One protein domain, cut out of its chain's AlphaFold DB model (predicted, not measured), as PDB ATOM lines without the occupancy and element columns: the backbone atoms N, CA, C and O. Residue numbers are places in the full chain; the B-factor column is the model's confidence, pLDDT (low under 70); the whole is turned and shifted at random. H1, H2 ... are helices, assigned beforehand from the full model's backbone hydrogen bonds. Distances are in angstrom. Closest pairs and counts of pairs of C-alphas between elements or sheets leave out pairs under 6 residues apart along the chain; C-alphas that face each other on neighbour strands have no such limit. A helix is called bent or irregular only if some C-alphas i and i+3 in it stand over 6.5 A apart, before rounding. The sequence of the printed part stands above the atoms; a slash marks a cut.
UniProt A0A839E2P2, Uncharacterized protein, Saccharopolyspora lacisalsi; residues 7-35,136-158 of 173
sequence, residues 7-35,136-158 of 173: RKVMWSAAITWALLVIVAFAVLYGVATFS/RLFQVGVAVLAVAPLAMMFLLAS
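What this domain is: This is residues 7 to 35 and 136 to 158 of the 173 residues of an uncharacterized protein of Saccharopolyspora lacisalsi (UniProt A0A839E2P2). One long helix, H1, has a bent helix, H2, beside it across a gap: arm H2b runs alongside the beginning of H1, and arm H2a slants away from H1. The printed part has 52 residues with two named helices, H1 then H2, no named strand, and is all helix. It is loose, with a radius of gyration of the C-alphas of 13.6 A, and flat, spanning 43 by 26 by 8 A.

How they stand to each other: H1, residues 7 to 34, is close to but not clearly touching H2b, residues 149 to 157; the closest C-alphas, of Trp 17 and Pro 149, are 7.8 A apart. They run opposite ways at a shallow tilt of 8 degrees. H2, residues 136 to 157, was assigned as one helix by its hydrogen bonds but is bent: C-alphas 146 and 149 are 6.9 A apart. H2a, residues 136 to 146, stands at a steep tilt of 45 degrees to H2b. H1 and H2a are apart. In H1, H2a and H2b every O i to N i+4 pair is within hydrogen-bond range.

Where its parts are: H1 begins at C-alpha 7 (67.945, 214.524, -65.509) and is 40.1 A long. H2a is 15.2 A and H2b 12.0 A, ending at C-alpha 157 (57.083, 211.558, -65.895).

The domain as a whole: Residues 36 to 135 are not printed; C-alphas 35 and 136 are 21.4 A apart across the cut. Residues 7 to 8, 29 to 35 and 156 to 158 have pLDDT under 70.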
ATOM      1  N   ARG A   7      67.592 213.348 -64.695       63.56
ATOM      2  CA  ARG A   7      67.945 214.524 -65.509       63.56
ATOM      3  C   ARG A   7      68.886 214.222 -66.685       63.56
ATOM      4  O   ARG A   7      68.592 214.665 -67.783       63.56
ATOM      5  N   LYS A   8      69.983 213.482 -66.494       67.19
ATOM      6  CA  LYS A   8      70.957 213.171 -67.560       67.19
ATOM      7  C   LYS A   8      70.342 212.312 -68.669       67.19
ATOM      8  O   LYS A   8      70.581 212.585 -69.837       67.19
ATOM      9  N   VAL A   9      69.500 211.345 -68.298       71.81
ATOM     10  CA  VAL A   9      68.770 210.481 -69.246       71.81
ATOM     11  C   VAL A   9      67.726 211.276 -70.037       71.81
ATOM     12  O   VAL A   9      67.579 211.093 -71.243       71.81
ATOM     13  N   MET A  10      67.024 212.199 -69.377       71.50
ATOM     14  CA  MET A  10      66.059 213.079 -70.038       71.50
ATOM     15  C   MET A  10      66.745 214.034 -71.027       71.50
ATOM     16  O   MET A  10      66.279 214.196 -72.152       71.50
ATOM     17  N   TRP A  11      67.888 214.611 -70.642       75.81
ATOM     18  CA  TRP A  11      68.681 215.476 -71.518       75.81
ATOM     19  C   TRP A  11      69.262 214.721 -72.717       75.81
ATOM     20  O   TRP A  11      69.187 215.223 -73.834       75.81
ATOM     21  N   SER A  12      69.779 213.502 -72.527       76.06
ATOM     22  CA  SER A  12      70.300 212.705 -73.644       76.06
ATOM     23  C   SER A  12      69.199 212.303 -74.630       76.06
ATOM     24  O   SER A  12      69.416 212.345 -75.841       76.06
ATOM     25  N   ALA A  13      68.003 211.961 -74.136       77.50
ATOM     26  CA  ALA A  13      66.851 211.653 -74.983       77.50
ATOM     27  C   ALA A  13      66.379 212.880 -75.783       77.50
ATOM     28  O   ALA A  13      66.135 212.766 -76.984       77.50
ATOM     29  N   ALA A  14      66.325 214.057 -75.151       78.31
ATOM     30  CA  ALA A  14      65.966 215.305 -75.823       78.31
ATOM     31  C   ALA A  14      66.975 215.681 -76.921       78.31
ATOM     32  O   ALA A  14      66.571 216.020 -78.030       78.31
ATOM     33  N   ILE A  15      68.278 215.554 -76.642       83.75
ATOM     34  CA  ILE A  15      69.345 215.811 -77.622       83.75
ATOM     35  C   ILE A  15      69.256 214.830 -78.796       83.75
ATOM     36  O   ILE A  15      69.322 215.250 -79.948       83.75
ATOM     37  N   THR A  16      69.058 213.539 -78.515       79.88
ATOM     38  CA  THR A  16      68.926 212.508 -79.559       79.88
ATOM     39  C   THR A  16      67.726 212.796 -80.456       79.88
ATOM     40  O   THR A  16      67.833 212.700 -81.676       79.88
ATOM     41  N   TRP A  17      66.596 213.200 -79.873       80.94
ATOM     42  CA  TRP A  17      65.405 213.548 -80.639       80.94
ATOM     43  C   TRP A  17      65.591 214.826 -81.467       80.94
ATOM     44  O   TRP A  17      65.252 214.836 -82.648       80.94
ATOM     45  N   ALA A  18      66.191 215.872 -80.891       79.94
ATOM     46  CA  ALA A  18      66.491 217.111 -81.607       79.94
ATOM     47  C   ALA A  18      67.410 216.861 -82.814       79.94
ATOM     48  O   ALA A  18      67.135 217.350 -83.907       79.94
ATOM     49  N   LEU A  19      68.450 216.038 -82.646       85.25
ATOM     50  CA  LEU A  19      69.320 215.598 -83.741       85.25
ATOM     51  C   LEU A  19      68.540 214.858 -84.830       85.25
ATOM     52  O   LEU A  19      68.731 215.132 -86.010       85.25
ATOM     53  N   LEU A  20      67.628 213.964 -84.445       84.44
ATOM     54  CA  LEU A  20      66.805 213.206 -85.387       84.44
ATOM     55  C   LEU A  20      65.896 214.134 -86.211       84.44
ATOM     56  O   LEU A  20      65.795 213.976 -87.426       84.44
ATOM     57  N   VAL A  21      65.300 215.151 -85.579       82.94
ATOM     58  CA  VAL A  21      64.495 216.173 -86.268       82.94
ATOM     59  C   VAL A  21      65.351 217.017 -87.207       82.94
ATOM     60  O   VAL A  21      64.936 217.251 -88.337       82.94
ATOM     61  N   ILE A  22      66.546 217.440 -86.783       80.94
ATOM     62  CA  ILE A  22      67.468 218.216 -87.626       80.94
ATOM     63  C   ILE A  22      67.878 217.403 -88.854       80.94
ATOM     64  O   ILE A  22      67.823 217.922 -89.966       80.94
ATOM     65  N   VAL A  23      68.236 216.127 -88.683       84.06
ATOM     66  CA  VAL A  23      68.600 215.242 -89.798       84.06
ATOM     67  C   VAL A  23      67.406 215.021 -90.725       84.06
ATOM     68  O   VAL A  23      67.546 215.163 -91.936       84.06
ATOM     69  N   ALA A  24      66.216 214.750 -90.185       79.12
ATOM     70  CA  ALA A  24      65.005 214.608 -90.991       79.12
ATOM     71  C   ALA A  24      64.684 215.894 -91.771       79.12
ATOM     72  O   ALA A  24      64.358 215.831 -92.955       79.12
ATOM     73  N   PHE A  25      64.823 217.062 -91.140       77.94
ATOM     74  CA  PHE A  25      64.620 218.356 -91.785       77.94
ATOM     75  C   PHE A  25      65.675 218.626 -92.860       77.94
ATOM     76  O   PHE A  25      65.322 219.065 -93.945       77.94
ATOM     77  N   ALA A  26      66.948 218.313 -92.604       73.62
ATOM     78  CA  ALA A  26      68.028 218.447 -93.577       73.62
ATOM     79  C   ALA A  26      67.814 217.535 -94.793       73.62
ATOM     80  O   ALA A  26      68.015 217.973 -95.923       73.62
ATOM     81  N   VAL A  27      67.340 216.301 -94.583       77.12
ATOM     82  CA  VAL A  27      66.965 215.389 -95.672       77.12
ATOM     83  C   VAL A  27      65.779 215.950 -96.451       77.12
ATOM     84  O   VAL A  27      65.862 216.044 -97.667       77.12
ATOM     85  N   LEU A  28      64.701 216.384 -95.789       71.75
ATOM     86  CA  LEU A  28      63.544 216.983 -96.467       71.75
ATOM     87  C   LEU A  28      63.916 218.260 -97.229       71.75
ATOM     88  O   LEU A  28      63.447 218.462 -98.346       71.75
ATOM     89  N   TYR A  29      64.771 219.100 -96.649       69.88
ATOM     90  CA  TYR A  29      65.271 220.319 -97.270       69.88
ATOM     91  C   TYR A  29      66.161 219.999 -98.470       69.88
ATOM     92  O   TYR A  29      65.949 220.569 -99.530       69.88
ATOM     93  N   GLY A  30      67.085 219.042 -98.342       63.31
ATOM     94  CA  GLY A  30      67.916 218.547 -99.438       63.31
ATOM     95  C   GLY A  30      67.077 217.961-100.573       63.31
ATOM     96  O   GLY A  30      67.252 218.287-101.737       63.31
ATOM     97  N   VAL A  31      66.087 217.143-100.241       61.94
ATOM     98  CA  VAL A  31      65.147 216.554-101.198       61.94
ATOM     99  C   VAL A  31      64.312 217.637-101.892       61.94
ATOM    100  O   VAL A  31      64.114 217.575-103.108       61.94
ATOM    101  N   ALA A  32      63.874 218.661-101.154       53.50
ATOM    102  CA  ALA A  32      63.189 219.822-101.707       53.50
ATOM    103  C   ALA A  32      64.110 220.659-102.604       53.50
ATOM    104  O   ALA A  32      63.665 221.091-103.662       53.50
ATOM    105  N   THR A  33      65.386 220.849-102.244       55.81
ATOM    106  CA  THR A  33      66.358 221.599-103.052       55.81
ATOM    107  C   THR A  33      66.797 220.860-104.305       55.81
ATOM    108  O   THR A  33      66.839 221.473-105.366       55.81
ATOM    109  N   PHE A  34      67.004 219.545-104.241       52.97
ATOM    110  CA  PHE A  34      67.272 218.718-105.422       52.97
ATOM    111  C   PHE A  34      66.035 218.530-106.313       52.97
ATOM    112  O   PHE A  34      66.171 218.344-107.520       52.97
ATOM    113  N   SER A  35      64.825 218.635-105.755       45.84
ATOM    114  CA  SER A  35      63.567 218.619-106.525       45.84
ATOM    115  C   SER A  35      63.068 220.004-106.913       45.84
ATOM    116  O   SER A  35      62.052 220.122-107.598       45.84
ATOM    117  N   ARG A 136      48.327 209.417 -96.670       73.62
ATOM    118  CA  ARG A 136      47.930 209.221 -95.265       73.62
ATOM    119  C   ARG A 136      49.093 208.720 -94.410       73.62
ATOM    120  O   ARG A 136      49.200 209.117 -93.261       73.62
ATOM    121  N   LEU A 137      49.961 207.881 -94.973       73.62
ATOM    122  CA  LEU A 137      51.153 207.363 -94.294       73.62
ATOM    123  C   LEU A 137      52.096 208.487 -93.873       73.62
ATOM    124  O   LEU A 137      52.526 208.513 -92.725       73.62
ATOM    125  N   PHE A 138      52.363 209.441 -94.765       72.94
ATOM    126  CA  PHE A 138      53.191 210.594 -94.432       72.94
ATOM    127  C   PHE A 138      52.525 211.480 -93.375       72.94
ATOM    128  O   PHE A 138      53.163 211.842 -92.393       72.94
ATOM    129  N   GLN A 139      51.225 211.761 -93.512       73.62
ATOM    130  CA  GLN A 139      50.471 212.545 -92.525       73.62
ATOM    131  C   GLN A 139      50.484 211.901 -91.132       73.62
ATOM    132  O   GLN A 139      50.721 212.582 -90.137       73.62
ATOM    133  N   VAL A 140      50.268 210.585 -91.062       73.38
ATOM    134  CA  VAL A 140      50.335 209.819 -89.813       73.38
ATOM    135  C   VAL A 140      51.760 209.810 -89.267       73.38
ATOM    136  O   VAL A 140      51.944 210.038 -88.078       73.38
ATOM    137  N   GLY A 141      52.771 209.608 -90.114       71.69
ATOM    138  CA  GLY A 141      54.176 209.639 -89.706       71.69
ATOM    139  C   GLY A 141      54.578 210.981 -89.094       71.69
ATOM    140  O   GLY A 141      55.171 211.012 -88.020       71.69
ATOM    141  N   VAL A 142      54.183 212.092 -89.721       74.38
ATOM    142  CA  VAL A 142      54.413 213.446 -89.192       74.38
ATOM    143  C   VAL A 142      53.662 213.659 -87.876       74.38
ATOM    144  O   VAL A 142      54.239 214.187 -86.928       74.38
ATOM    145  N   ALA A 143      52.408 213.208 -87.775       72.94
ATOM    146  CA  ALA A 143      51.639 213.308 -86.536       72.94
ATOM    147  C   ALA A 143      52.288 212.515 -85.389       72.94
ATOM    148  O   ALA A 143      52.423 213.026 -84.280       72.94
ATOM    149  N   VAL A 144      52.750 211.292 -85.660       75.50
ATOM    150  CA  VAL A 144      53.469 210.470 -84.680       75.50
ATOM    151  C   VAL A 144      54.775 211.141 -84.277       75.50
ATOM    152  O   VAL A 144      55.043 211.239 -83.088       75.50
ATOM    153  N   LEU A 145      55.562 211.661 -85.222       75.25
ATOM    154  CA  LEU A 145      56.796 212.387 -84.910       75.25
ATOM    155  C   LEU A 145      56.545 213.631 -84.047       75.25
ATOM    156  O   LEU A 145      57.349 213.915 -83.165       75.25
ATOM    157  N   ALA A 146      55.433 214.337 -84.259       75.12
ATOM    158  CA  ALA A 146      55.063 215.502 -83.459       75.12
ATOM    159  C   ALA A 146      54.613 215.131 -82.033       75.12
ATOM    160  O   ALA A 146      54.915 215.854 -81.083       75.12
ATOM    161  N   VAL A 147      53.904 214.010 -81.865       77.50
ATOM    162  CA  VAL A 147      53.315 213.600 -80.574       77.50
ATOM    163  C   VAL A 147      54.243 212.690 -79.761       77.50
ATOM    164  O   VAL A 147      54.198 212.708 -78.532       77.50
ATOM    165  N   ALA A 148      55.124 211.930 -80.414       76.88
ATOM    166  CA  ALA A 148      56.055 210.999 -79.774       76.88
ATOM    167  C   ALA A 148      56.893 211.612 -78.632       76.88
ATOM    168  O   ALA A 148      57.013 210.955 -77.601       76.88
ATOM    169  N   PRO A 149      57.423 212.848 -78.721       72.62
ATOM    170  CA  PRO A 149      58.221 213.442 -77.645       72.62
ATOM    171  C   PRO A 149      57.373 213.758 -76.421       72.62
ATOM    172  O   PRO A 149      57.789 213.496 -75.295       72.62
ATOM    173  N   LEU A 150      56.163 214.281 -76.639       76.12
ATOM    174  CA  LEU A 150      55.204 214.575 -75.576       76.12
ATOM    175  C   LEU A 150      54.746 213.284 -74.895       76.12
ATOM    176  O   LEU A 150      54.743 213.208 -73.669       76.12
ATOM    177  N   ALA A 151      54.444 212.245 -75.675       74.25
ATOM    178  CA  ALA A 151      54.085 210.930 -75.155       74.25
ATOM    179  C   ALA A 151      55.239 210.287 -74.368       74.25
ATOM    180  O   ALA A 151      55.025 209.742 -73.287       74.25
ATOM    181  N   MET A 152      56.475 210.393 -74.862       74.44
ATOM    182  CA  MET A 152      57.660 209.850 -74.196       74.44
ATOM    183  C   MET A 152      57.956 210.588 -72.884       74.44
ATOM    184  O   MET A 152      58.214 209.947 -71.866       74.44
ATOM    185  N   MET A 153      57.846 211.919 -72.876       73.31
ATOM    186  CA  MET A 153      57.959 212.733 -71.664       73.31
ATOM    187  C   MET A 153      56.861 212.392 -70.653       73.31
ATOM    188  O   MET A 153      57.153 212.252 -69.467       73.31
ATOM    189  N   PHE A 154      55.622 212.185 -71.107       75.38
ATOM    190  CA  PHE A 154      54.507 211.800 -70.244       75.38
ATOM    191  C   PHE A 154      54.706 210.406 -69.630       75.38
ATOM    192  O   PHE A 154      54.505 210.228 -68.430       75.38
ATOM    193  N   LEU A 155      55.169 209.423 -70.408       72.69
ATOM    194  CA  LEU A 155      55.477 208.071 -69.921       72.69
ATOM    195  C   LEU A 155      56.632 208.063 -68.906       72.69
ATOM    196  O   LEU A 155      56.572 207.370 -67.894       72.69
ATOM    197  N   LEU A 156      57.670 208.870 -69.140       68.94
ATOM    198  CA  LEU A 156      58.804 209.001 -68.221       68.94
ATOM    199  C   LEU A 156      58.435 209.764 -66.939       68.94
ATOM    200  O   LEU A 156      58.940 209.429 -65.865       68.94
ATOM    201  N   ALA A 157      57.555 210.767 -67.033       67.94
ATOM    202  CA  ALA A 157      57.083 211.558 -65.895       67.94
ATOM    203  C   ALA A 157      56.058 210.808 -65.032       67.94
ATOM    204  O   ALA A 157      56.095 210.921 -63.810       67.94
ATOM    205  N   SER A 158      55.183 210.009 -65.649       67.69
ATOM    206  CA  SER A 158      54.142 209.237 -64.954       67.69
ATOM    207  C   SER A 158      54.678 208.024 -64.186       67.69
ATOM    208  O   SER A 158      53.934 207.398 -63.439       67.69
TER     209      SER A 158